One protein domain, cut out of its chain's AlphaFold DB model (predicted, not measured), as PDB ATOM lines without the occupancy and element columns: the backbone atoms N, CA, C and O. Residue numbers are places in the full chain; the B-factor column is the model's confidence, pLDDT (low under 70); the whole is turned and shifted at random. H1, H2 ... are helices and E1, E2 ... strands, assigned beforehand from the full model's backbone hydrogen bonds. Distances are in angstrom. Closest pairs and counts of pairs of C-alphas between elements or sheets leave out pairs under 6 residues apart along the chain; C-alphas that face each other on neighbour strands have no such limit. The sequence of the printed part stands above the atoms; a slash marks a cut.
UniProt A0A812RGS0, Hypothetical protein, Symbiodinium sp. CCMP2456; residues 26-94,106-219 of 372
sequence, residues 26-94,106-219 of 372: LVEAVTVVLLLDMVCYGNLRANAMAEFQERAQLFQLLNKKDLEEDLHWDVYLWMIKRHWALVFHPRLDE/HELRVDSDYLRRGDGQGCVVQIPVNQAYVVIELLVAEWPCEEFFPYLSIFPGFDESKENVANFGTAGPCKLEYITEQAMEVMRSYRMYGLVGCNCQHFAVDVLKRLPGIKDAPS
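AT A GLANCE: This is residues 26 to 94 and 106 to 219 of the 372 residues of the protein "Hypothetical protein" of Symbiodinium sp. CCMP2456 (UniProt A0A812RGS0). A strongly twisted sheet of five strands has two helices, H3 and H4, over one face, while the long helix H1 runs past its edge strand E6 and sticks out with residues 26 to 36 as a free arm. Near the other end of H1 is a small separate hairpin, E3 and E4. The printed part has 183 residues, with four named helices and seven named strands in the order H1 H2 E1 E2 E3 E4 E5 E6 E7 H3 H4; the class is mixed, helices and strands. The larger sheet has the order E6 E5 E2 E1 E7, all antiparallel. The whole is compact, with a radius of gyration of the C-alphas of 17.6 A, yet elongated through the arm, spanning 68 by 39 by 28 A.

IN THESE COORDINATES: The larger sheet holds E1, residues 71 to 80, 26.4 A long from C-alpha 71 at (26.605, -28.440, -42.715); E2, residues 83 to 91, 25.6 A; E5, residues 134 to 140; E6, residues 148 to 154; and E7, residues 165 to 174, 22.6 A, which bends by 55 degrees at residue 169. E3 is residues 107 to 111 and E4 residues 124 to 128. H1, residues 26 to 62, is 53.4 A long and begins at C-alpha 26 (-2.740, -75.920, -30.143). H2 is residues 64 to 67, H3 residues 176 to 189, 20.1 A, and H4 residues 196 to 208, 19.0 A, ending at C-alpha 208 (15.219, -33.539, -32.649).

HOW THE PARTS SIT: Within hydrogen-bond range are N 151 and O 137 of hairpin E5 and E6, 2.8 A; N 86 and O 136 of E2 and E5, 2.9 A; N 76 and O 87 of hairpin E1 and E2, 2.8 A; and N 73 and O 171 of E1 and E7, 2.8 A. H3 and H4 are on the same face, in two layers, helices on one face of a sheet. The sheet curls round H3. H4 has a height over the sheet of 7.4 A and runs along the strands, over E2 and only just over E5, on which 3 of its C-alphas fall. H3 and H4 touch at a steep tilt of 46 degrees, opposite ways, through residues 182 to 187 and 203 to 207 alone; their closest C-alphas, of Ala 183 and Val 207, are 5.6 A apart. H1 only grazes the sheet with residues 44 to 59. It touches H3 with residues 49 to 60 alone, at a shallow tilt of 13 degrees, opposite ways; the closest C-alphas are those of Ala 56 and Glu 177, 7.0 A. The closest C-alphas of H1 and E3 are those of Leu 62 and Arg 109, 6.0 A. In hairpin E3 and E4, N 110 and O 125 are 2.8 A apart. H2 is not on the sheet and is close but not clearly touching H1, with C-alphas of Gln 60 and Leu 67 at 5.9 A. In H1 and H3 every O i to N i+4 pair is within hydrogen-bond range, in H4 7 of 9; H2 is too short for such a pair.

THE WHOLE: The two C-alphas farthest apart are those of Leu 26 and Glu 94, 68.0 A. Residues 95 to 105 are not printed, and C-alphas 94 and 106 are 13.3 A apart across this cut, which falls in the link from E2 to E3. The link from E3 to E4 is long, 12 residues. The mean pLDDT of the printed part is 86.9; 17 residues are under 70, among them residues 191 to 197.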
ATOM      1  N   LEU A  26      -2.467 -77.349 -30.323       77.62
ATOM      2  CA  LEU A  26      -2.740 -75.920 -30.143       77.62
ATOM      3  C   LEU A  26      -1.497 -75.164 -29.648       77.62
ATOM      4  O   LEU A  26      -1.231 -74.054 -30.103       77.62
ATOM      5  N   VAL A  27      -0.735 -75.748 -28.720       79.94
ATOM      6  CA  VAL A  27       0.511 -75.148 -28.215       79.94
ATOM      7  C   VAL A  27       1.565 -75.089 -29.318       79.94
ATOM      8  O   VAL A  27       2.237 -74.067 -29.454       79.94
ATOM      9  N   GLU A  28       1.680 -76.137 -30.131       80.69
ATOM     10  CA  GLU A  28       2.600 -76.177 -31.267       80.69
ATOM     11  C   GLU A  28       2.218 -75.135 -32.327       80.69
ATOM     12  O   GLU A  28       3.058 -74.321 -32.707       80.69
ATOM     13  N   ALA A  29       0.940 -75.058 -32.711       75.50
ATOM     14  CA  ALA A  29       0.457 -74.059 -33.664       75.50
ATOM     15  C   ALA A  29       0.692 -72.619 -33.176       75.50
ATOM     16  O   ALA A  29       1.176 -71.782 -33.936       75.50
ATOM     17  N   VAL A  30       0.410 -72.325 -31.901       78.69
ATOM     18  CA  VAL A  30       0.674 -70.998 -31.315       78.69
ATOM     19  C   VAL A  30       2.172 -70.696 -31.288       78.69
ATOM     20  O   VAL A  30       2.573 -69.578 -31.593       78.69
ATOM     21  N   THR A  31       3.011 -71.684 -30.973       82.00
ATOM     22  CA  THR A  31       4.471 -71.506 -30.940       82.00
ATOM     23  C   THR A  31       5.033 -71.229 -32.332       82.00
ATOM     24  O   THR A  31       5.831 -70.309 -32.490       82.00
ATOM     25  N   VAL A  32       4.590 -71.970 -33.353       77.44
ATOM     26  CA  VAL A  32       5.002 -71.756 -34.750       77.44
ATOM     27  C   VAL A  32       4.570 -70.378 -35.238       77.44
ATOM     28  O   VAL A  32       5.381 -69.677 -35.836       77.44
ATOM     29  N   VAL A  33       3.338 -69.952 -34.939       75.12
ATOM     30  CA  VAL A  33       2.863 -68.607 -35.291       75.12
ATOM     31  C   VAL A  33       3.727 -67.542 -34.624       75.12
ATOM     32  O   VAL A  33       4.207 -66.666 -35.325       75.12
ATOM     33  N   LEU A  34       4.005 -67.643 -33.319       74.38
ATOM     34  CA  LEU A  34       4.844 -66.666 -32.610       74.38
ATOM     35  C   LEU A  34       6.288 -66.624 -33.132       74.38
ATOM     36  O   LEU A  34       6.871 -65.547 -33.220       74.38
ATOM     37  N   LEU A  35       6.872 -67.772 -33.486       70.25
ATOM     38  CA  LEU A  35       8.222 -67.830 -34.050       70.25
ATOM     39  C   LEU A  35       8.277 -67.244 -35.462       70.25
ATOM     40  O   LEU A  35       9.206 -66.498 -35.762       70.25
ATOM     41  N   LEU A  36       7.292 -67.550 -36.310       70.00
ATOM     42  CA  LEU A  36       7.182 -66.950 -37.639       70.00
ATOM     43  C   LEU A  36       6.985 -65.441 -37.538       70.00
ATOM     44  O   LEU A  36       7.678 -64.711 -38.233       70.00
ATOM     45  N   ASP A  37       6.129 -64.986 -36.623       68.38
ATOM     46  CA  ASP A  37       5.914 -63.568 -36.346       68.38
ATOM     47  C   ASP A  37       7.250 -62.911 -35.972       68.38
ATOM     48  O   ASP A  37       7.721 -62.015 -36.665       68.38
ATOM     49  N   MET A  38       7.953 -63.430 -34.960       67.69
ATOM     50  CA  MET A  38       9.237 -62.874 -34.511       67.69
ATOM     51  C   MET A  38      10.323 -62.856 -35.600       67.69
ATOM     52  O   MET A  38      11.077 -61.885 -35.684       67.69
ATOM     53  N   VAL A  39      10.430 -63.910 -36.415       70.25
ATOM     54  CA  VAL A  39      11.438 -63.999 -37.487       70.25
ATOM     55  C   VAL A  39      11.085 -63.074 -38.652       70.25
ATOM     56  O   VAL A  39      11.961 -62.368 -39.152       70.25
ATOM     57  N   CYS A  40       9.817 -63.035 -39.066       69.50
ATOM     58  CA  CYS A  40       9.350 -62.124 -40.109       69.50
ATOM     59  C   CYS A  40       9.512 -60.661 -39.674       69.50
ATOM     60  O   CYS A  40      10.090 -59.886 -40.435       69.50
ATOM     61  N   TYR A  41       9.122 -60.311 -38.442       67.38
ATOM     62  CA  TYR A  41       9.313 -58.970 -37.875       67.38
ATOM     63  C   TYR A  41      10.790 -58.574 -37.823       67.38
ATOM     64  O   TYR A  41      11.162 -57.495 -38.267       67.38
ATOM     65  N   GLY A  42      11.668 -59.445 -37.314       70.62
ATOM     66  CA  GLY A  42      13.095 -59.128 -37.214       70.62
ATOM     67  C   GLY A  42      13.741 -58.824 -38.569       70.62
ATOM     68  O   GLY A  42      14.532 -57.885 -38.680       70.62
ATOM     69  N   ASN A  43      13.381 -59.592 -39.599       77.69
ATOM     70  CA  ASN A  43      13.954 -59.446 -40.936       77.69
ATOM     71  C   ASN A  43      13.423 -58.211 -41.670       77.69
ATOM     72  O   ASN A  43      14.202 -57.509 -42.312       77.69
ATOM     73  N   LEU A  44      12.125 -57.918 -41.563       77.31
ATOM     74  CA  LEU A  44      11.524 -56.750 -42.211       77.31
ATOM     75  C   LEU A  44      12.074 -55.449 -41.635       77.31
ATOM     76  O   LEU A  44      12.506 -54.585 -42.399       77.31
ATOM     77  N   ARG A  45      12.194 -55.366 -40.306       80.88
ATOM     78  CA  ARG A  45      12.859 -54.252 -39.633       80.88
ATOM     79  C   ARG A  45      14.258 -54.013 -40.159       80.88
ATOM     80  O   ARG A  45      14.624 -52.885 -40.475       80.88
ATOM     81  N   ALA A  46      15.057 -55.078 -40.197       85.00
ATOM     82  CA  ALA A  46      16.453 -55.006 -40.592       85.00
ATOM     83  C   ALA A  46      16.579 -54.552 -42.049       85.00
ATOM     84  O   ALA A  46      17.381 -53.666 -42.335       85.00
ATOM     85  N   ASN A  47      15.737 -55.089 -42.935       86.75
ATOM     86  CA  ASN A  47      15.695 -54.710 -44.343       86.75
ATOM     87  C   ASN A  47      15.284 -53.246 -44.526       86.75
ATOM     88  O   ASN A  47      15.952 -52.523 -45.252       86.75
ATOM     89  N   ALA A  48      14.248 -52.779 -43.828       86.94
ATOM     90  CA  ALA A  48      13.791 -51.397 -43.945       86.94
ATOM     91  C   ALA A  48      14.809 -50.395 -43.364       86.94
ATOM     92  O   ALA A  48      15.006 -49.308 -43.903       86.94
ATOM     93  N   MET A  49      15.510 -50.768 -42.288       88.94
ATOM     94  CA  MET A  49      16.635 -49.983 -41.772       88.94
ATOM     95  C   MET A  49      17.816 -49.949 -42.748       88.94
ATOM     96  O   MET A  49      18.433 -48.897 -42.902       88.94
ATOM     97  N   ALA A  50      18.130 -51.077 -43.389       90.25
ATOM     98  CA  ALA A  50      19.180 -51.150 -44.399       90.25
ATOM     99  C   ALA A  50      18.825 -50.299 -45.623       90.25
ATOM    100  O   ALA A  50      19.663 -49.525 -46.069       90.25
ATOM    101  N   GLU A  51      17.578 -50.356 -46.094       90.88
ATOM    102  CA  GLU A  51      17.089 -49.528 -47.200       90.88
ATOM    103  C   GLU A  51      17.159 -48.034 -46.854       90.88
ATOM    104  O   GLU A  51      17.621 -47.230 -47.660       90.88
ATOM    105  N   PHE A  52      16.751 -47.643 -45.644       94.00
ATOM    106  CA  PHE A  52      16.873 -46.256 -45.189       94.00
ATOM    107  C   PHE A  52      18.330 -45.771 -45.197       94.00
ATOM    108  O   PHE A  52      18.616 -44.670 -45.673       94.00
ATOM    109  N   GLN A  53      19.254 -46.597 -44.698       94.38
ATOM    110  CA  GLN A  53      20.681 -46.285 -44.682       94.38
ATOM    111  C   GLN A  53      21.272 -46.230 -46.099       94.38
ATOM    112  O   GLN A  53      22.017 -45.303 -46.413       94.38
ATOM    113  N   GLU A  54      20.918 -47.182 -46.961       91.94
ATOM    114  CA  GLU A  54      21.333 -47.224 -48.364       91.94
ATOM    115  C   GLU A  54      20.853 -45.976 -49.111       91.94
ATOM    116  O   GLU A  54      21.651 -45.303 -49.759       91.94
ATOM    117  N   ARG A  55      19.579 -45.601 -48.944       93.06
ATOM    118  CA  ARG A  55      19.004 -44.379 -49.524       93.06
ATOM    119  C   ARG A  55      19.779 -43.132 -49.101       93.06
ATOM    120  O   ARG A  55      20.138 -42.308 -49.942       93.06
ATOM    121  N   ALA A  56      20.068 -42.992 -47.808       93.94
ATOM    122  CA  ALA A  56      20.854 -41.872 -47.297       93.94
ATOM    123  C   ALA A  56      22.262 -41.818 -47.915       93.94
ATOM    124  O   ALA A  56      22.700 -40.759 -48.370       93.94
ATOM    125  N   GLN A  57      22.948 -42.963 -47.979       92.44
ATOM    126  CA  GLN A  57      24.292 -43.069 -48.546       92.44
ATOM    127  C   GLN A  57      24.309 -42.760 -50.043       92.44
ATOM    128  O   GLN A  57      25.160 -42.000 -50.497       92.44
ATOM    129  N   LEU A  58      23.362 -43.296 -50.816       90.00
ATOM    130  CA  LEU A  58      23.239 -43.016 -52.246       90.00
ATOM    131  C   LEU A  58      22.990 -41.527 -52.501       90.00
ATOM    132  O   LEU A  58      23.658 -40.935 -53.351       90.00
ATOM    133  N   PHE A  59      22.101 -40.900 -51.729       92.25
ATOM    134  CA  PHE A  59      21.852 -39.465 -51.833       92.25
ATOM    135  C   PHE A  59      23.110 -38.634 -51.530       92.25
ATOM    136  O   PHE A  59      23.422 -37.708 -52.277       92.25
ATOM    137  N   GLN A  60      23.883 -38.988 -50.499       89.81
ATOM    138  CA  GLN A  60      25.167 -38.331 -50.220       89.81
ATOM    139  C   GLN A  60      26.208 -38.577 -51.319       89.81
ATOM    140  O   GLN A  60      26.911 -37.651 -51.708       89.81
ATOM    141  N   LEU A  61      26.305 -39.798 -51.851       89.00
ATOM    142  CA  LEU A  61      27.258 -40.149 -52.907       89.00
ATOM    143  C   LEU A  61      26.992 -39.377 -54.204       89.00
ATOM    144  O   LEU A  61      27.934 -38.896 -54.834       89.00
ATOM    145  N   LEU A  62      25.720 -39.223 -54.584       89.31
ATOM    146  CA  LEU A  62      25.315 -38.433 -55.752       89.31
ATOM    147  C   LEU A  62      25.653 -36.944 -55.607       89.31
ATOM    148  O   LEU A  62      25.854 -36.264 -56.614       89.31
ATOM    149  N   ASN A  63      25.759 -36.472 -54.364       90.88
ATOM    150  CA  ASN A  63      25.901 -35.068 -53.986       90.88
ATOM    151  C   ASN A  63      27.158 -34.816 -53.151       90.88
ATOM    152  O   ASN A  63      27.188 -33.927 -52.304       90.88
ATOM    153  N   LYS A  64      28.206 -35.615 -53.384       88.75
ATOM    154  CA  LYS A  64      29.405 -35.648 -52.542       88.75
ATOM    155  C   LYS A  64      30.007 -34.260 -52.321       88.75
ATOM    156  O   LYS A  64      30.336 -33.908 -51.201       88.75
ATOM    157  N   LYS A  65      30.104 -33.449 -53.374       85.44
ATOM    158  CA  LYS A  65      30.692 -32.108 -53.287       85.44
ATOM    159  C   LYS A  65      29.934 -31.188 -52.321       85.44
ATOM    160  O   LYS A  65      30.568 -30.366 -51.673       85.44
ATOM    161  N   ASP A  66      28.615 -31.324 -52.248       85.50
ATOM    162  CA  ASP A  66      27.746 -30.387 -51.534       85.50
ATOM    163  C   ASP A  66      27.333 -30.907 -50.147       85.50
ATOM    164  O   ASP A  66      27.006 -30.106 -49.280       85.50
ATOM    165  N   LEU A  67      27.364 -32.229 -49.917       87.00
ATOM    166  CA  LEU A  67      26.895 -32.871 -48.675       87.00
ATOM    167  C   LEU A  67      27.974 -33.657 -47.897       87.00
ATOM    168  O   LEU A  67      27.649 -34.281 -46.883       87.00
ATOM    169  N   GLU A  68      29.231 -33.698 -48.360       85.06
ATOM    170  CA  GLU A  68      30.331 -34.381 -47.645       85.06
ATOM    171  C   GLU A  68      30.874 -33.562 -46.464       85.06
ATOM    172  O   GLU A  68      31.453 -34.136 -45.532       85.06
ATOM    173  N   GLU A  69      30.684 -32.246 -46.493       88.12
ATOM    174  CA  GLU A  69      31.105 -31.324 -45.441       88.12
ATOM    175  C   GLU A  69      30.104 -31.296 -44.275       88.12
ATOM    176  O   GLU A  69      28.953 -31.723 -44.394       88.12
ATOM    177  N   ASP A  70      30.560 -30.822 -43.114       92.69
ATOM    178  CA  ASP A  70      29.671 -30.608 -41.977       92.69
ATOM    179  C   ASP A  70      28.840 -29.349 -42.241       92.69
ATOM    180  O   ASP A  70      29.380 -28.247 -42.319       92.69
ATOM    181  N   LEU A  71      27.526 -29.518 -42.371       92.81
ATOM    182  CA  LEU A  71      26.605 -28.440 -42.715       92.81
ATOM    183  C   LEU A  71      25.800 -27.997 -41.499       92.81
ATOM    184  O   LEU A  71      25.512 -28.775 -40.585       92.81
ATOM    185  N   HIS A  72      25.381 -26.740 -41.526       95.44
ATOM    186  CA  HIS A  72      24.271 -26.279 -40.710       95.44
ATOM    187  C   HIS A  72      22.950 -26.652 -41.394       95.44
ATOM    188  O   HIS A  72      22.831 -26.573 -42.614       95.44
ATOM    189  N   TRP A  73      21.952 -27.063 -40.620       96.69
ATOM    190  CA  TRP A  73      20.661 -27.520 -41.134       96.69
ATOM    191  C   TRP A  73      19.543 -26.747 -40.466       96.69
ATOM    192  O   TRP A  73      19.391 -26.840 -39.251       96.69
ATOM    193  N   ASP A  74      18.729 -26.029 -41.229       97.12
ATOM    194  CA  ASP A  74      17.459 -25.547 -40.701       97.12
ATOM    195  C   ASP A  74      16.510 -26.725 -40.541       97.12
ATOM    196  O   ASP A  74      16.325 -27.529 -41.459       97.12
ATOM    197  N   VAL A  75      15.952 -26.854 -39.340       97.62
ATOM    198  CA  VAL A  75      15.140 -28.004 -38.965       97.62
ATOM    199  C   VAL A  75      13.703 -27.566 -38.769       97.62
ATOM    200  O   VAL A  75      13.401 -26.684 -37.963       97.62
ATOM    201  N   TYR A  76      12.801 -28.242 -39.464       96.69
ATOM    202  CA  TYR A  76      11.372 -28.038 -39.344       96.69
ATOM    203  C   TYR A  76      10.681 -29.326 -38.928       96.69
ATOM    204  O   TYR A  76      11.075 -30.436 -39.291       96.69
ATOM    205  N   LEU A  77       9.593 -29.160 -38.191       95.88
ATOM    206  CA  LEU A  77       8.635 -30.212 -37.925       95.88
ATOM    207  C   LEU A  77       7.382 -29.933 -38.741       95.88
ATOM    208  O   LEU A  77       6.733 -28.902 -38.565       95.88
ATOM    209  N   TRP A  78       7.030 -30.865 -39.616       95.31
ATOM    210  CA  TRP A  78       5.888 -30.739 -40.507       95.31
ATOM    211  C   TRP A  78       4.783 -31.720 -40.117       95.31
ATOM    212  O   TRP A  78       4.968 -32.939 -40.131       95.31
ATOM    213  N   MET A  79       3.609 -31.187 -39.771       92.50
ATOM    214  CA  MET A  79       2.446 -31.988 -39.399       92.50
ATOM    215  C   MET A  79       1.551 -32.249 -40.614       92.50
ATOM    216  O   MET A  79       0.793 -31.389 -41.063       92.50
ATOM    217  N   ILE A  80       1.577 -33.477 -41.123       88.06
ATOM    218  CA  ILE A  80       0.760 -33.920 -42.254       88.06
ATOM    219  C   ILE A  80      -0.427 -34.714 -41.710       88.06
ATOM    220  O   ILE A  80      -0.344 -35.915 -41.449       88.06
ATOM    221  N   LYS A  81      -1.565 -34.039 -41.522       87.75
ATOM    222  CA  LYS A  81      -2.767 -34.601 -40.879       87.75
ATOM    223  C   LYS A  81      -2.481 -35.050 -39.436       87.75
ATOM    224  O   LYS A  81      -2.615 -34.263 -38.513       87.75
ATOM    225  N   ARG A  82      -2.131 -36.324 -39.237       82.12
ATOM    226  CA  ARG A  82      -1.786 -36.939 -37.938       82.12
ATOM    227  C   ARG A  82      -0.369 -37.518 -37.920       82.12
ATOM    228  O   ARG A  82       0.004 -38.168 -36.950       82.12
ATOM    229  N   HIS A  83       0.374 -37.333 -39.005       88.12
ATOM    230  CA  HIS A  83       1.739 -37.796 -39.173       88.12
ATOM    231  C   HIS A  83       2.704 -36.625 -38.993       88.12
ATOM    232  O   HIS A  83       2.372 -35.493 -39.343       88.12
ATOM    233  N   TRP A  84       3.861 -36.891 -38.400       92.94
ATOM    234  CA  TRP A  84       4.896 -35.896 -38.147       92.94
ATOM    235  C   TRP A  84       6.131 -36.272 -38.950       92.94
ATOM    236  O   TRP A  84       6.632 -37.388 -38.810       92.94
ATOM    237  N   ALA A  85       6.599 -35.327 -39.754       95.50
ATOM    238  CA  ALA A  85       7.798 -35.447 -40.562       95.50
ATOM    239  C   ALA A  85       8.846 -34.446 -40.075       95.50
ATOM    240  O   ALA A  85       8.513 -33.305 -39.742       95.50
ATOM    241  N   LEU A  86      10.106 -34.865 -40.052       97.50
ATOM    242  CA  LEU A  86      11.233 -33.958 -39.875       97.50
ATOM    243  C   LEU A  86      11.712 -33.502 -41.238       97.50
ATOM    244  O   LEU A  86      11.888 -34.320 -42.134       97.50
ATOM    245  N   VAL A  87      11.917 -32.204 -41.385       98.00
ATOM    246  CA  VAL A  87      12.373 -31.596 -42.628       98.00
ATOM    247  C   VAL A  87      13.664 -30.849 -42.339       98.00
ATOM    248  O   VAL A  87      13.723 -30.044 -41.413       98.00
ATOM    249  N   PHE A  88      14.693 -31.131 -43.123       97.81
ATOM    250  CA  PHE A  88      16.025 -30.563 -43.002       97.81
ATOM    251  C   PHE A  88      16.349 -29.790 -44.271       97.81
ATOM    252  O   PHE A  88      16.263 -30.333 -45.373       97.81
ATOM    253  N   HIS A  89      16.735 -28.533 -44.113       97.06
ATOM    254  CA  HIS A  89      17.167 -27.674 -45.203       97.06
ATOM    255  C   HIS A  89      18.645 -27.313 -44.997       97.06
ATOM    256  O   HIS A  89      18.975 -26.716 -43.969       97.06
ATOM    257  N   PRO A  90      19.556 -27.715 -45.902       94.75
ATOM    258  CA  PRO A  90      20.974 -27.411 -45.752       94.75
ATOM    259  C   PRO A  90      21.222 -25.905 -45.898       94.75
ATOM    260  O   PRO A  90      20.817 -25.289 -46.882       94.75
ATOM    261  N   ARG A  91      21.934 -25.312 -44.937       91.75
ATOM    262  CA  ARG A  91      22.460 -23.951 -45.046       91.75
ATOM    263  C   ARG A  91      23.830 -23.986 -45.697       91.75
ATOM    264  O   ARG A  91      24.783 -24.517 -45.133       91.75
ATOM    265  N   LEU A  92      23.921 -23.369 -46.866       85.38
ATOM    266  CA  LEU A  92      25.201 -22.986 -47.438       85.38
ATOM    267  C   LEU A  92      25.619 -21.694 -46.734       85.38
ATOM    268  O   LEU A  92      24.967 -20.667 -46.903       85.38
ATOM    269  N   ASP A  93      26.639 -21.763 -45.878       76.19
ATOM    270  CA  ASP A  93      27.099 -20.598 -45.122       76.19
ATOM    271  C   ASP A  93      27.444 -19.445 -46.078       76.19
ATOM    272  O   ASP A  93      28.335 -19.559 -46.925       76.19
ATOM    273  N   GLU A  94      26.790 -18.295 -45.880       64.31
ATOM    274  CA  GLU A  94      27.026 -17.045 -46.626       64.31
ATOM    275  C   GLU A  94      28.505 -16.605 -46.573       64.31
ATOM    276  O   GLU A  94      28.991 -15.863 -47.424       64.31
ATOM    277  N   HIS A 106      24.485 -24.278 -57.071       85.00
ATOM    278  CA  HIS A 106      24.653 -25.602 -56.498       85.00
ATOM    279  C   HIS A 106      23.347 -26.367 -56.713       85.00
ATOM    280  O   HIS A 106      22.291 -25.977 -56.208       85.00
ATOM    281  N   GLU A 107      23.419 -27.436 -57.499       92.25
ATOM    282  CA  GLU A 107      22.296 -28.312 -57.812       92.25
ATOM    283  C   GLU A 107      22.590 -29.713 -57.286       92.25
ATOM    284  O   GLU A 107      23.617 -30.309 -57.611       92.25
ATOM    285  N   LEU A 108      21.658 -30.253 -56.506       92.75
ATOM    286  CA  LEU A 108      21.686 -31.629 -56.053       92.75
ATOM    287  C   LEU A 108      21.080 -32.548 -57.105       92.75
ATOM    288  O   LEU A 108      20.018 -32.280 -57.664       92.75
ATOM    289  N   ARG A 109      21.736 -33.679 -57.333       93.94
ATOM    290  CA  ARG A 109      21.240 -34.785 -58.142       93.94
ATOM    291  C   ARG A 109      20.407 -35.703 -57.261       93.94
ATOM    292  O   ARG A 109      20.911 -36.278 -56.296       93.94
ATOM    293  N   VAL A 110      19.138 -35.847 -57.609       92.12
ATOM    294  CA  VAL A 110      18.152 -36.608 -56.847       92.12
ATOM    295  C   VAL A 110      17.490 -37.596 -57.786       92.12
ATOM    296  O   VAL A 110      16.964 -37.208 -58.822       92.12
ATOM    297  N   ASP A 111      17.529 -38.876 -57.449       91.69
ATOM    298  CA  ASP A 111      16.760 -39.877 -58.184       91.69
ATOM    299  C   ASP A 111      15.255 -39.663 -57.912       91.69
ATOM    300  O   ASP A 111      14.858 -39.339 -56.789       91.69
ATOM    301  N   SER A 112      14.417 -39.777 -58.942       89.69
ATOM    302  CA  SER A 112      12.972 -39.550 -58.870       89.69
ATOM    303  C   SER A 112      12.285 -40.370 -57.783       89.69
ATOM    304  O   SER A 112      11.287 -39.914 -57.229       89.69
ATOM    305  N   ASP A 113      12.843 -41.527 -57.419       88.19
ATOM    306  CA  ASP A 113      12.312 -42.407 -56.371       88.19
ATOM    307  C   ASP A 113      12.470 -41.826 -54.953       88.19
ATOM    308  O   ASP A 113      11.882 -42.324 -53.987       88.19
ATOM    309  N   TYR A 114      13.260 -40.759 -54.815       89.06
ATOM    310  CA  TYR A 114      13.388 -39.978 -53.588       89.06
ATOM    311  C   TYR A 114      12.410 -38.806 -53.563       89.06
ATOM    312  O   TYR A 114      12.182 -38.233 -52.500       89.06
ATOM    313  N   LEU A 115      11.829 -38.414 -54.701       90.69
ATOM    314  CA  LEU A 115      10.901 -37.293 -54.745       90.69
ATOM    315  C   LEU A 115       9.561 -37.708 -54.152       90.69
ATOM    316  O   LEU A 115       8.875 -38.591 -54.658       90.69
ATOM    317  N   ARG A 116       9.122 -36.987 -53.119       82.19
ATOM    318  CA  ARG A 116       7.858 -37.281 -52.425       82.19
ATOM    319  C   ARG A 116       6.612 -37.261 -53.332       82.19
ATOM    320  O   ARG A 116       5.589 -37.843 -52.986       82.19
ATOM    321  N   ARG A 117       6.672 -36.555 -54.465       81.06
ATOM    322  CA  ARG A 117       5.612 -36.485 -55.490       81.06
ATOM    323  C   ARG A 117       6.096 -36.960 -56.865       81.06
ATOM    324  O   ARG A 117       5.584 -36.491 -57.877       81.06
ATOM    325  N   GLY A 118       7.116 -37.816 -56.901       68.19
ATOM    326  CA  GLY A 118       7.643 -38.352 -58.151       68.19
ATOM    327  C   GLY A 118       6.605 -39.195 -58.890       68.19
ATOM    328  O   GLY A 118       5.814 -39.911 -58.279       68.19
ATOM    329  N   ASP A 119       6.636 -39.123 -60.215       70.00
ATOM    330  CA  ASP A 119       5.893 -39.985 -61.138       70.00
ATOM    331  C   ASP A 119       6.549 -41.371 -61.319       70.00
ATOM    332  O   ASP A 119       6.068 -42.187 -62.105       70.00
ATOM    333  N   GLY A 120       7.622 -41.656 -60.566       63.03
ATOM    334  CA  GLY A 120       8.282 -42.963 -60.505       63.03
ATOM    335  C   GLY A 120       9.032 -43.346 -61.780       63.03
ATOM    336  O   GLY A 120       9.202 -44.532 -62.053       63.03
ATOM    337  N   GLN A 121       9.453 -42.375 -62.598       70.62
ATOM    338  CA  GLN A 121      10.083 -42.654 -63.896       70.62
ATOM    339  C   GLN A 121      11.583 -43.013 -63.841       70.62
ATOM    340  O   GLN A 121      12.231 -43.049 -64.888       70.62
ATOM    341  N   GLY A 122      12.149 -43.322 -62.668       76.81
ATOM    342  CA  GLY A 122      13.552 -43.741 -62.511       76.81
ATOM    343  C   GLY A 122      14.565 -42.758 -63.112       76.81
ATOM    344  O   GLY A 122      15.596 -43.166 -63.652       76.81
ATOM    345  N   CYS A 123      14.246 -41.462 -63.110       85.50
ATOM    346  CA  CYS A 123      15.062 -40.420 -63.719       85.50
ATOM    347  C   CYS A 123      15.807 -39.620 -62.645       85.50
ATOM    348  O   CYS A 123      15.289 -39.350 -61.566       85.50
ATOM    349  N   VAL A 124      17.047 -39.220 -62.933       89.06
ATOM    350  CA  VAL A 124      17.808 -38.335 -62.040       89.06
ATOM    351  C   VAL A 124      17.463 -36.889 -62.373       89.06
ATOM    352  O   VAL A 124      17.707 -36.432 -63.490       89.06
ATOM    353  N   VAL A 125      16.935 -36.169 -61.391       92.06
ATOM    354  CA  VAL A 125      16.542 -34.761 -61.469       92.06
ATOM    355  C   VAL A 125      17.591 -33.893 -60.774       92.06
ATOM    356  O   VAL A 125      18.207 -34.308 -59.792       92.06
ATOM    357  N   GLN A 126      17.816 -32.686 -61.290       93.75
ATOM    358  CA  GLN A 126      18.648 -31.667 -60.651       93.75
ATOM    359  C   GLN A 126      17.758 -30.681 -59.893       93.75
ATOM    360  O   GLN A 126      16.809 -30.144 -60.460       93.75
ATOM    361  N   ILE A 127      18.043 -30.475 -58.609       93.12
ATOM    362  CA  ILE A 127      17.279 -29.594 -57.721       93.12
ATOM    363  C   ILE A 127      18.243 -28.592 -57.088       93.12
ATOM    364  O   ILE A 127      19.215 -29.020 -56.469       93.12
ATOM    365  N   PRO A 128      17.995 -27.278 -57.186       92.50
ATOM    366  CA  PRO A 128      18.790 -26.281 -56.475       92.50
ATOM    367  C   PRO A 128      18.901 -26.604 -54.976       92.50
ATOM    368  O   PRO A 128      17.903 -26.963 -54.353       92.50
ATOM    369  N   VAL A 129      20.089 -26.467 -54.374       91.19
ATOM    370  CA  VAL A 129      20.313 -26.809 -52.950       91.19
ATOM    371  C   VAL A 129      19.339 -26.077 -52.021       91.19
ATOM    372  O   VAL A 129      18.808 -26.681 -51.096       91.19
ATOM    373  N   ASN A 130      19.032 -24.811 -52.319       89.75
ATOM    374  CA  ASN A 130      18.077 -23.987 -51.569       89.75
ATOM    375  C   ASN A 130      16.603 -24.425 -51.711       89.75
ATOM    376  O   ASN A 130      15.718 -23.830 -51.107       89.75
ATOM    377  N   GLN A 131      16.328 -25.412 -52.559       93.81
ATOM    378  CA  GLN A 131      15.033 -26.073 -52.689       93.81
ATOM    379  C   GLN A 131      15.112 -27.528 -52.212       93.81
ATOM    380  O   GLN A 131      14.103 -28.218 -52.169       93.81
ATOM    381  N   ALA A 132      16.283 -28.046 -51.850       94.12
ATOM    382  CA  ALA A 132      16.448 -29.450 -51.507       94.12
ATOM    383  C   ALA A 132      16.136 -29.725 -50.028       94.12
ATOM    384  O   ALA A 132      17.024 -29.926 -49.201       94.12
ATOM    385  N   TYR A 133      14.847 -29.778 -49.700       97.06
ATOM    386  CA  TYR A 133      14.381 -30.155 -48.367       97.06
ATOM    387  C   TYR A 133      14.413 -31.675 -48.186       97.06
ATOM    388  O   TYR A 133      13.649 -32.399 -48.830       97.06
ATOM    389  N   VAL A 134      15.275 -32.160 -47.292       97.25
ATOM    390  CA  VAL A 134      15.373 -33.577 -46.920       97.25
ATOM    391  C   VAL A 134      14.316 -33.886 -45.869       97.25
ATOM    392  O   VAL A 134      14.307 -33.298 -44.794       97.25
ATOM    393  N   VAL A 135      13.426 -34.825 -46.156       97.62
ATOM    394  CA  VAL A 135      12.314 -35.203 -45.286       97.62
ATOM    395  C   VAL A 135      12.549 -36.600 -44.724       97.62
ATOM    396  O   VAL A 135      12.668 -37.562 -45.482       97.62
ATOM    397  N   ILE A 136      12.587 -36.710 -43.396       97.69
ATOM    398  CA  ILE A 136      12.690 -37.971 -42.658       97.69
ATOM    399  C   ILE A 136      11.368 -38.244 -41.938       97.69
ATOM    400  O   ILE A 136      10.891 -37.437 -41.138       97.69
ATOM    401  N   GLU A 137      10.794 -39.412 -42.195       94.75
ATOM    402  CA  GLU A 137       9.502 -39.845 -41.662       94.75
ATOM    403  C   GLU A 137       9.591 -41.213 -41.009       94.75
ATOM    404  O   GLU A 137      10.451 -42.014 -41.355       94.75
ATOM    405  N   LEU A 138       8.661 -41.504 -40.099       93.25
ATOM    406  CA  LEU A 138       8.430 -42.861 -39.608       93.25
ATOM    407  C   LEU A 138       7.146 -43.420 -40.226       93.25
ATOM    408  O   LEU A 138       6.041 -43.103 -39.776       93.25
ATOM    409  N   LEU A 139       7.290 -44.249 -41.250       90.38
ATOM    410  CA  LEU A 139       6.171 -44.878 -41.943       90.38
ATOM    411  C   LEU A 139       5.802 -46.210 -41.290       90.38
ATOM    412  O   LEU A 139       6.547 -46.735 -40.464       90.38
ATOM    413  N   VAL A 140       4.629 -46.735 -41.646       86.62
ATOM    414  CA  VAL A 140       4.156 -48.061 -41.231       86.62
ATOM    415  C   VAL A 140       3.990 -48.912 -42.473       86.62
ATOM    416  O   VAL A 140       3.305 -48.497 -43.408       86.62
ATOM    417  N   ALA A 141       4.606 -50.090 -42.480       81.44
ATOM    418  CA  ALA A 141       4.457 -51.055 -43.552       81.44
ATOM    419  C   ALA A 141       2.994 -51.483 -43.661       81.44
ATOM    420  O   ALA A 141       2.302 -51.661 -42.653       81.44
ATOM    421  N   GLU A 142       2.523 -51.649 -44.893       77.38
ATOM    422  CA  GLU A 142       1.180 -52.158 -45.117       77.38
ATOM    423  C   GLU A 142       1.018 -53.562 -44.519       77.38
ATOM    424  O   GLU A 142       1.973 -54.317 -44.295       77.38
ATOM    425  N   TRP A 143      -0.234 -53.903 -44.219       68.75
ATOM    426  CA  TRP A 143      -0.606 -55.214 -43.707       68.75
ATOM    427  C   TRP A 143      -0.039 -56.323 -44.622       68.75
ATOM    428  O   TRP A 143      -0.150 -56.206 -45.844       68.75
ATOM    429  N   PRO A 144       0.546 -57.405 -44.073       70.88
ATOM    430  CA  PRO A 144       0.342 -57.908 -42.712       70.88
ATOM    431  C   PRO A 144       1.294 -57.400 -41.637       70.88
ATOM    432  O   PRO A 144       1.059 -57.689 -40.468       70.88
ATOM    433  N   CYS A 145       2.345 -56.667 -41.994       65.88
ATOM    434  CA  CYS A 145       3.488 -56.553 -41.095       65.88
ATOM    435  C   CYS A 145       3.420 -55.350 -40.145       65.88
ATOM    436  O   CYS A 145       4.181 -55.345 -39.194       65.88
ATOM    437  N   GLU A 146       2.531 -54.366 -40.368       77.50
ATOM    438  CA  GLU A 146       2.271 -53.191 -39.494       77.50
ATOM    439  C   GLU A 146       3.527 -52.609 -38.799       77.50
ATOM    440  O   GLU A 146       3.481 -52.132 -37.660       77.50
ATOM    441  N   GLU A 147       4.673 -52.650 -39.481       80.56
ATOM    442  CA  GLU A 147       5.973 -52.372 -38.883       80.56
ATOM    443  C   GLU A 147       6.409 -50.943 -39.171       80.56
ATOM    444  O   GLU A 147       6.284 -50.452 -40.291       80.56
ATOM    445  N   PHE A 148       6.956 -50.275 -38.157       86.56
ATOM    446  CA  PHE A 148       7.492 -48.934 -38.315       86.56
ATOM    447  C   PHE A 148       8.870 -48.968 -38.959       86.56
ATOM    448  O   PHE A 148       9.760 -49.668 -38.476       86.56
ATOM    449  N   PHE A 149       9.083 -48.132 -39.969       89.38
ATOM    450  CA  PHE A 149      10.394 -47.944 -40.574       89.38
ATOM    451  C   PHE A 149      10.658 -46.472 -40.894       89.38
ATOM    452  O   PHE A 149       9.725 -45.733 -41.222       89.38
ATOM    453  N   PRO A 150      11.912 -46.009 -40.752       93.69
ATOM    454  CA  PRO A 150      12.270 -44.664 -41.150       93.69
ATOM    455  C   PRO A 150      12.332 -44.588 -42.679       93.69
ATOM    456  O   PRO A 150      12.769 -45.527 -43.340       93.69
ATOM    457  N   TYR A 151      11.909 -43.467 -43.240       94.56
ATOM    458  CA  TYR A 151      11.917 -43.221 -44.674       94.56
ATOM    459  C   TYR A 151      12.522 -41.851 -44.961       94.56
ATOM    460  O   TYR A 151      12.255 -40.895 -44.232       94.56
ATOM    461  N   LEU A 152      13.348 -41.771 -46.005       96.31
ATOM    462  CA  LEU A 152      13.995 -40.543 -46.463       96.31
ATOM    463  C   LEU A 152      13.464 -40.185 -47.849       96.31
ATOM    464  O   LEU A 152      13.488 -41.013 -48.759       96.31
ATOM    465  N   SER A 153      13.026 -38.941 -48.006       96.19
ATOM    466  CA  SER A 153      12.600 -38.365 -49.284       96.19
ATOM    467  C   SER A 153      13.090 -36.927 -49.427       96.19
ATOM    468  O   SER A 153      13.533 -36.320 -48.458       96.19
ATOM    469  N   ILE A 154      13.007 -36.374 -50.633       96.00
ATOM    470  CA  ILE A 154      13.289 -34.973 -50.944       96.00
ATOM    471  C   ILE A 154      11.986 -34.295 -51.367       96.00
ATOM    472  O   ILE A 154      11.197 -34.859 -52.137       96.00
ATOM    473  N   PHE A 155      11.748 -33.079 -50.874       96.38
ATOM    474  CA  PHE A 155      10.541 -32.322 -51.190       96.38
ATOM    475  C   PHE A 155      10.832 -30.885 -51.658       96.38
ATOM    476  O   PHE A 155      10.796 -29.958 -50.853       96.38
ATOM    477  N   PRO A 156      11.026 -30.671 -52.974       94.06
ATOM    478  CA  PRO A 156      11.374 -29.355 -53.523       94.06
ATOM    479  C   PRO A 156      10.342 -28.248 -53.299       94.06
ATOM    480  O   PRO A 156      10.679 -27.072 -53.243       94.06
ATOM    481  N   GLY A 157       9.069 -28.628 -53.177       92.88
ATOM    482  CA  GLY A 157       7.949 -27.711 -52.959       92.88
ATOM    483  C   GLY A 157       7.579 -27.525 -51.488       92.88
ATOM    484  O   GLY A 157       6.408 -27.250 -51.195       92.88
ATOM    485  N   PHE A 158       8.511 -27.765 -50.560       96.75
ATOM    486  CA  PHE A 158       8.269 -27.491 -49.149       96.75
ATOM    487  C   PHE A 158       8.104 -25.985 -48.927       96.75
ATOM    488  O   PHE A 158       8.787 -25.170 -49.534       96.75
ATOM    489  N   ASP A 159       7.148 -25.626 -48.075       96.69
ATOM    490  CA  ASP A 159       6.800 -24.239 -47.791       96.69
ATOM    491  C   ASP A 159       6.806 -24.053 -46.279       96.69
ATOM    492  O   ASP A 159       5.910 -24.526 -45.573       96.69
ATOM    493  N   GLU A 160       7.854 -23.386 -45.810       96.56
ATOM    494  CA  GLU A 160       8.147 -23.137 -44.401       96.56
ATOM    495  C   GLU A 160       7.117 -22.215 -43.737       96.56
ATOM    496  O   GLU A 160       7.009 -22.189 -42.513       96.56
ATOM    497  N   SER A 161       6.354 -21.458 -44.535       96.38
ATOM    498  CA  SER A 161       5.391 -20.470 -44.043       96.38
ATOM    499  C   SER A 161       4.035 -21.068 -43.661       96.38
ATOM    500  O   SER A 161       3.181 -20.374 -43.102       96.38
ATOM    501  N   LYS A 162       3.811 -22.354 -43.957       93.88
ATOM    502  CA  LYS A 162       2.542 -23.023 -43.665       93.88
ATOM    503  C   LYS A 162       2.309 -23.149 -42.162       93.88
ATOM    504  O   LYS A 162       3.198 -23.508 -41.403       93.88
ATOM    505  N   GLU A 163       1.058 -22.963 -41.746       93.06
ATOM    506  CA  GLU A 163       0.640 -23.024 -40.335       93.06
ATOM    507  C   GLU A 163       0.923 -24.372 -39.646       93.06
ATOM    508  O   GLU A 163       1.024 -24.440 -38.424       93.06
ATOM    509  N   ASN A 164       1.051 -25.452 -40.421       91.62
ATOM    510  CA  ASN A 164       1.358 -26.793 -39.930       91.62
ATOM    511  C   ASN A 164       2.859 -27.127 -39.964       91.62
ATOM    512  O   ASN A 164       3.223 -28.305 -39.879       91.62
ATOM    513  N   VAL A 165       3.715 -26.115 -40.116       94.69
ATOM    514  CA  VAL A 165       5.172 -26.220 -40.073       94.69
ATOM    515  C   VAL A 165       5.688 -25.418 -38.880       94.69
ATOM    516  O   VAL A 165       5.389 -24.238 -38.727       94.69
ATOM    517  N   ALA A 166       6.476 -26.065 -38.024       94.25
ATOM    518  CA  ALA A 166       7.155 -25.418 -36.908       94.25
ATOM    519  C   ALA A 166       8.667 -25.410 -37.149       94.25
ATOM    520  O   ALA A 166       9.256 -26.461 -37.397       94.25
ATOM    521  N   ASN A 167       9.293 -24.236 -37.056       94.94
ATOM    522  CA  ASN A 167      10.743 -24.076 -37.156       94.94
ATOM    523  C   ASN A 167      11.398 -24.339 -35.787       94.94
ATOM    524  O   ASN A 167      11.009 -23.737 -34.784       94.94
ATOM    525  N   PHE A 168      12.381 -25.238 -35.758       95.12
ATOM    526  CA  PHE A 168      13.121 -25.656 -34.563       95.12
ATOM    527  C   PHE A 168      14.507 -25.020 -34.429       95.12
ATOM    528  O   PHE A 168      15.240 -25.310 -33.483       95.12
ATOM    529  N   GLY A 169      14.844 -24.112 -35.338       94.69
ATOM    530  CA  GLY A 169      16.139 -23.469 -35.439       94.69
ATOM    531  C   GLY A 169      17.098 -24.273 -36.306       94.69
ATOM    532  O   GLY A 169      16.698 -25.062 -37.162       94.69
ATOM    533  N   THR A 170      18.385 -24.049 -36.072       96.19
ATOM    534  CA  THR A 170      19.455 -24.613 -36.887       96.19
ATOM    535  C   THR A 170      20.202 -25.681 -36.091       96.19
ATOM    536  O   THR A 170      20.713 -25.412 -35.002       96.19
ATOM    537  N   ALA A 171      20.269 -26.891 -36.636       96.62
ATOM    538  CA  ALA A 171      21.132 -27.957 -36.153       96.62
ATOM    539  C   ALA A 171      22.520 -27.883 -36.808       96.62
ATOM    540  O   ALA A 171      22.681 -27.328 -37.894       96.62
ATOM    541  N   GLY A 172      23.523 -28.475 -36.166       93.12
ATOM    542  CA  GLY A 172      24.870 -28.621 -36.725       93.12
ATOM    543  C   GLY A 172      25.932 -27.697 -36.108       93.12
ATOM    544  O   GLY A 172      25.673 -27.049 -35.088       93.12
ATOM    545  N   PRO A 173      27.147 -27.671 -36.687       95.00
ATOM    546  CA  PRO A 173      27.510 -28.301 -37.962       95.00
ATOM    547  C   PRO A 173      27.557 -29.840 -37.864       95.00
ATOM    548  O   PRO A 173      28.089 -30.381 -36.894       95.00
ATOM    549  N   CYS A 174      26.942 -30.554 -38.816       95.94
ATOM    550  CA  CYS A 174      26.980 -32.021 -38.909       95.94
ATOM    551  C   CYS A 174      26.615 -32.540 -40.316       95.94
ATOM    552  O   CYS A 174      26.010 -31.836 -41.125       95.94
ATOM    553  N   LYS A 175      26.959 -33.799 -40.608       95.12
ATOM    554  CA  LYS A 175      26.624 -34.465 -41.880       95.12
ATOM    555  C   LYS A 175      25.218 -35.058 -41.874       95.12
ATOM    556  O   LYS A 175      24.702 -35.444 -40.825       95.12
ATOM    557  N   LEU A 176      24.651 -35.260 -43.067       94.75
ATOM    558  CA  LEU A 176      23.400 -36.009 -43.230       94.75
ATOM    559  C   LEU A 176      23.504 -37.439 -42.667       94.75
ATOM    560  O   LEU A 176      22.571 -37.907 -42.022       94.75
ATOM    561  N   GLU A 177      24.656 -38.095 -42.837       95.31
ATOM    562  CA  GLU A 177      24.959 -39.409 -42.249       95.31
ATOM    563  C   GLU A 177      24.662 -39.425 -40.743       95.31
ATOM    564  O   GLU A 177      23.866 -40.243 -40.286       95.31
ATOM    565  N   TYR A 178      25.169 -38.441 -39.996       96.69
ATOM    566  CA  TYR A 178      24.917 -38.322 -38.560       96.69
ATOM    567  C   TYR A 178      23.420 -38.177 -38.243       96.69
ATOM    568  O   TYR A 178      22.910 -38.850 -37.348       96.69
ATOM    569  N   ILE A 179      22.686 -37.342 -38.989       97.25
ATOM    570  CA  ILE A 179      21.232 -37.166 -38.811       97.25
ATOM    571  C   ILE A 179      20.505 -38.506 -39.000       97.25
ATOM    572  O   ILE A 179      19.648 -38.881 -38.193       97.25
ATOM    573  N   THR A 180      20.870 -39.258 -40.040       96.56
ATOM    574  CA  THR A 180      20.258 -40.559 -40.341       96.56
ATOM    575  C   THR A 180      20.630 -41.630 -39.315       96.56
ATOM    576  O   THR A 180      19.776 -42.428 -38.930       96.56
ATOM    577  N   GLU A 181      21.850 -41.603 -38.776       96.56
ATOM    578  CA  GLU A 181      22.253 -42.451 -37.653       96.56
ATOM    579  C   GLU A 181      21.416 -42.168 -36.405       96.56
ATOM    580  O   GLU A 181      20.886 -43.106 -35.805       96.56
ATOM    581  N   GLN A 182      21.207 -40.893 -36.053       97.19
ATOM    582  CA  GLN A 182      20.353 -40.530 -34.920       97.19
ATOM    583  C   GLN A 182      18.908 -41.011 -35.122       97.19
ATOM    584  O   GLN A 182      18.311 -41.568 -34.197       97.19
ATOM    585  N   ALA A 183      18.362 -40.879 -36.336       96.19
ATOM    586  CA  ALA A 183      17.046 -41.417 -36.687       96.19
ATOM    587  C   ALA A 183      16.969 -42.944 -36.511       96.19
ATOM    588  O   ALA A 183      16.030 -43.462 -35.899       96.19
ATOM    589  N   MET A 184      17.983 -43.673 -36.978       94.31
ATOM    590  CA  MET A 184      18.072 -45.123 -36.808       94.31
ATOM    591  C   MET A 184      18.185 -45.539 -35.341       94.31
ATOM    592  O   MET A 184      17.539 -46.501 -34.927       94.31
ATOM    593  N   GLU A 185      18.989 -44.848 -34.535       94.12
ATOM    594  CA  GLU A 185      19.124 -45.155 -33.111       94.12
ATOM    595  C   GLU A 185      17.829 -44.907 -32.336       94.12
ATOM    596  O   GLU A 185      17.446 -45.718 -31.487       94.12
ATOM    597  N   VAL A 186      17.135 -43.810 -32.646       93.19
ATOM    598  CA  VAL A 186      15.812 -43.518 -32.094       93.19
ATOM    599  C   VAL A 186      14.843 -44.630 -32.484       93.19
ATOM    600  O   VAL A 186      14.235 -45.228 -31.597       93.19
ATOM    601  N   MET A 187      14.789 -45.020 -33.762       90.25
ATOM    602  CA  MET A 187      13.965 -46.142 -34.220       90.25
ATOM    603  C   MET A 187      14.294 -47.446 -33.482       90.25
ATOM    604  O   MET A 187      13.380 -48.097 -32.981       90.25
ATOM    605  N   ARG A 188      15.577 -47.814 -33.333       88.00
ATOM    606  CA  ARG A 188      16.024 -49.015 -32.588       88.00
ATOM    607  C   ARG A 188      15.580 -49.010 -31.127       88.00
ATOM    608  O   ARG A 188      15.316 -50.074 -30.567       88.00
ATOM    609  N   SER A 189      15.481 -47.832 -30.510       86.75
ATOM    610  CA  SER A 189      15.029 -47.698 -29.121       86.75
ATOM    611  C   SER A 189      13.535 -48.001 -28.940       86.75
ATOM    612  O   SER A 189      13.123 -48.451 -27.867       86.75
ATOM    613  N   TYR A 190      12.728 -47.865 -29.999       80.75
ATOM    614  CA  TYR A 190      11.328 -48.276 -29.984       80.75
ATOM    615  C   TYR A 190      11.236 -49.804 -30.055       80.75
ATOM    616  O   TYR A 190      11.464 -50.432 -31.093       80.75
ATOM    617  N   ARG A 191      10.934 -50.420 -28.904       58.06
ATOM    618  CA  ARG A 191      10.818 -51.879 -28.784       58.06
ATOM    619  C   ARG A 191       9.483 -52.436 -29.258       58.06
ATOM    620  O   ARG A 191       9.501 -53.554 -29.737       58.06
ATOM    621  N   MET A 192       8.382 -51.697 -29.113       55.53
ATOM    622  CA  MET A 192       7.037 -51.970 -29.650       55.53
ATOM    623  C   MET A 192       6.086 -50.913 -29.065       55.53
ATOM    624  O   MET A 192       6.118 -50.678 -27.859       55.53
ATOM    625  N   TYR A 193       5.216 -50.306 -29.871       52.47
ATOM    626  CA  TYR A 193       4.136 -49.445 -29.372       52.47
ATOM    627  C   TYR A 193       2.857 -49.705 -30.164       52.47
ATOM    628  O   TYR A 193       2.842 -49.565 -31.383       52.47
ATOM    629  N   GLY A 194       1.769 -50.021 -29.460       52.53
ATOM    630  CA  GLY A 194       0.473 -50.372 -30.054       52.53
ATOM    631  C   GLY A 194      -0.366 -49.201 -30.590       52.53
ATOM    632  O   GLY A 194      -1.553 -49.396 -30.833       52.53
ATOM    633  N   LEU A 195       0.185 -47.985 -30.737       54.94
ATOM    634  CA  LEU A 195      -0.550 -46.805 -31.223       54.94
ATOM    635  C   LEU A 195       0.266 -45.998 -32.249       54.94
ATOM    636  O   LEU A 195       1.046 -45.118 -31.893       54.94
ATOM    637  N   VAL A 196       0.002 -46.250 -33.534       55.53
ATOM    638  CA  VAL A 196       0.677 -45.664 -34.712       55.53
ATOM    639  C   VAL A 196       0.871 -44.144 -34.649       55.53
ATOM    640  O   VAL A 196       1.947 -43.651 -34.967       55.53
ATOM    641  N   GLY A 197      -0.136 -43.392 -34.188       59.06
ATOM    642  CA  GLY A 197      -0.072 -41.922 -34.157       59.06
ATOM    643  C   GLY A 197       0.816 -41.338 -33.053       59.06
ATOM    644  O   GLY A 197       1.323 -40.232 -33.199       59.06
ATOM    645  N   CYS A 198       1.023 -42.059 -31.947       71.38
ATOM    646  CA  CYS A 198       2.006 -41.656 -30.936       71.38
ATOM    647  C   CYS A 198       3.424 -41.794 -31.498       71.38
ATOM    648  O   CYS A 198       4.274 -40.943 -31.263       71.38
ATOM    649  N   ASN A 199       3.671 -42.856 -32.259       79.62
ATOM    650  CA  ASN A 199       5.025 -43.282 -32.591       79.62
ATOM    651  C   ASN A 199       5.728 -42.302 -33.526       79.62
ATOM    652  O   ASN A 199       6.875 -41.960 -33.271       79.62
ATOM    653  N   CYS A 200       5.041 -41.788 -34.551       87.19
ATOM    654  CA  CYS A 200       5.617 -40.775 -35.438       87.19
ATOM    655  C   CYS A 200       5.897 -39.447 -34.713       87.19
ATOM    656  O   CYS A 200       6.918 -38.816 -34.972       87.19
ATOM    657  N   GLN A 201       5.046 -39.060 -33.755       88.75
ATOM    658  CA  GLN A 201       5.266 -37.875 -32.921       88.75
ATOM    659  C   GLN A 201       6.493 -38.043 -32.011       88.75
ATOM    660  O   GLN A 201       7.382 -37.194 -32.009       88.75
ATOM    661  N   HIS A 202       6.546 -39.139 -31.246       88.25
ATOM    662  CA  HIS A 202       7.666 -39.418 -30.350       88.25
ATOM    663  C   HIS A 202       8.974 -39.570 -31.133       88.25
ATOM    664  O   HIS A 202       9.977 -38.983 -30.737       88.25
ATOM    665  N   PHE A 203       8.949 -40.258 -32.280       92.12
ATOM    666  CA  PHE A 203      10.112 -40.415 -33.150       92.12
ATOM    667  C   PHE A 203      10.684 -39.065 -33.576       92.12
ATOM    668  O   PHE A 203      11.863 -38.811 -33.349       92.12
ATOM    669  N   ALA A 204       9.853 -38.183 -34.137       93.88
ATOM    670  CA  ALA A 204      10.311 -36.880 -34.603       93.88
ATOM    671  C   ALA A 204      10.926 -36.058 -33.456       93.88
ATOM    672  O   ALA A 204      12.017 -35.507 -33.593       93.88
ATOM    673  N   VAL A 205      10.273 -36.033 -32.292       92.62
ATOM    674  CA  VAL A 205      10.780 -35.314 -31.115       92.62
ATOM    675  C   VAL A 205      12.085 -35.908 -30.586       92.62
ATOM    676  O   VAL A 205      13.005 -35.169 -30.237       92.62
ATOM    677  N   ASP A 206      12.181 -37.231 -30.494       93.88
ATOM    678  CA  ASP A 206      13.361 -37.891 -29.944       93.88
ATOM    679  C   ASP A 206      14.567 -37.767 -30.875       93.88
ATOM    680  O   ASP A 206      15.689 -37.655 -30.383       93.88
ATOM    681  N   VAL A 207      14.356 -37.718 -32.195       95.81
ATOM    682  CA  VAL A 207      15.413 -37.366 -33.153       95.81
ATOM    683  C   VAL A 207      15.843 -35.916 -32.953       95.81
ATOM    684  O   VAL A 207      17.035 -35.679 -32.783       95.81
ATOM    685  N   LEU A 208      14.905 -34.959 -32.877       95.56
ATOM    686  CA  LEU A 208      15.219 -33.539 -32.649       95.56
ATOM    687  C   LEU A 208      16.103 -33.322 -31.416       95.56
ATOM    688  O   LEU A 208      17.084 -32.588 -31.486       95.56
ATOM    689  N   LYS A 209      15.800 -34.002 -30.303       94.62
ATOM    690  CA  LYS A 209      16.571 -33.910 -29.049       94.62
ATOM    691  C   LYS A 209      18.020 -34.385 -29.165       94.62
ATOM    692  O   LYS A 209      18.834 -34.042 -28.312       94.62
ATOM    693  N   ARG A 210      18.332 -35.218 -30.159       96.06
ATOM    694  CA  ARG A 210      19.686 -35.741 -30.383       96.06
ATOM    695  C   ARG A 210      20.510 -34.874 -31.324       96.06
ATOM    696  O   ARG A 210      21.713 -35.087 -31.427       96.06
ATOM    697  N   LEU A 211      19.893 -33.909 -32.003       97.00
ATOM    698  CA  LEU A 211      20.596 -33.057 -32.950       97.00
ATOM    699  C   LEU A 211      21.392 -31.959 -32.226       97.00
ATOM    700  O   LEU A 211      20.859 -31.292 -31.334       97.00
ATOM    701  N   PRO A 212      22.657 -31.716 -32.615       96.69
ATOM    702  CA  PRO A 212      23.458 -30.647 -32.037       96.69
ATOM    703  C   PRO A 212      22.820 -29.290 -32.341       96.69
ATOM    704  O   PRO A 212      22.462 -29.020 -33.480       96.69
ATOM    705  N   GLY A 213      22.695 -28.433 -31.326       94.88
ATOM    706  CA  GLY A 213      22.138 -27.080 -31.462       94.88
ATOM    707  C   GLY A 213      20.654 -26.955 -31.100       94.88
ATOM    708  O   GLY A 213      20.234 -25.877 -30.679       94.88
ATOM    709  N   ILE A 214      19.884 -28.046 -31.139       94.50
ATOM    710  CA  ILE A 214      18.454 -28.037 -30.804       94.50
ATOM    711  C   ILE A 214      18.271 -28.253 -29.294       94.50
ATOM    712  O   ILE A 214      18.576 -29.320 -28.768       94.50
ATOM    713  N   LYS A 215      17.790 -27.230 -28.572       84.81
ATOM    714  CA  LYS A 215      17.627 -27.271 -27.100       84.81
ATOM    715  C   LYS A 215      16.179 -27.417 -26.634       84.81
ATOM    716  O   LYS A 215      15.943 -28.023 -25.593       84.81
ATOM    717  N   ASP A 216      15.231 -26.926 -27.428       79.75
ATOM    718  CA  ASP A 216      13.834 -26.740 -27.015       79.75
ATOM    719  C   ASP A 216      12.862 -27.610 -27.830       79.75
ATOM    720  O   ASP A 216      11.815 -27.157 -28.291       79.75
ATOM    721  N   ALA A 217      13.202 -28.885 -28.040       77.94
ATOM    722  CA  ALA A 217      12.270 -29.821 -28.666       77.94
ATOM    723  C   ALA A 217      11.071 -30.075 -27.718       77.94
ATOM    724  O   ALA A 217      11.293 -30.484 -26.572       77.94
ATOM    725  N   PRO A 218       9.812 -29.862 -28.150       70.56
ATOM    726  CA  PRO A 218       8.635 -29.977 -27.297       70.56
ATOM    727  C   PRO A 218       8.522 -31.389 -26.742       70.56
ATOM    728  O   PRO A 218       8.760 -32.361 -27.461       70.56
ATOM    729  N   SER A 219       8.097 -31.532 -25.484       69.56
ATOM    730  CA  SER A 219       7.698 -32.853 -25.014       69.56
ATOM    731  C   SER A 219       6.425 -33.283 -25.761       69.56
ATOM    732  O   SER A 219       5.502 -32.477 -25.907       69.56
TER     733      SER A 219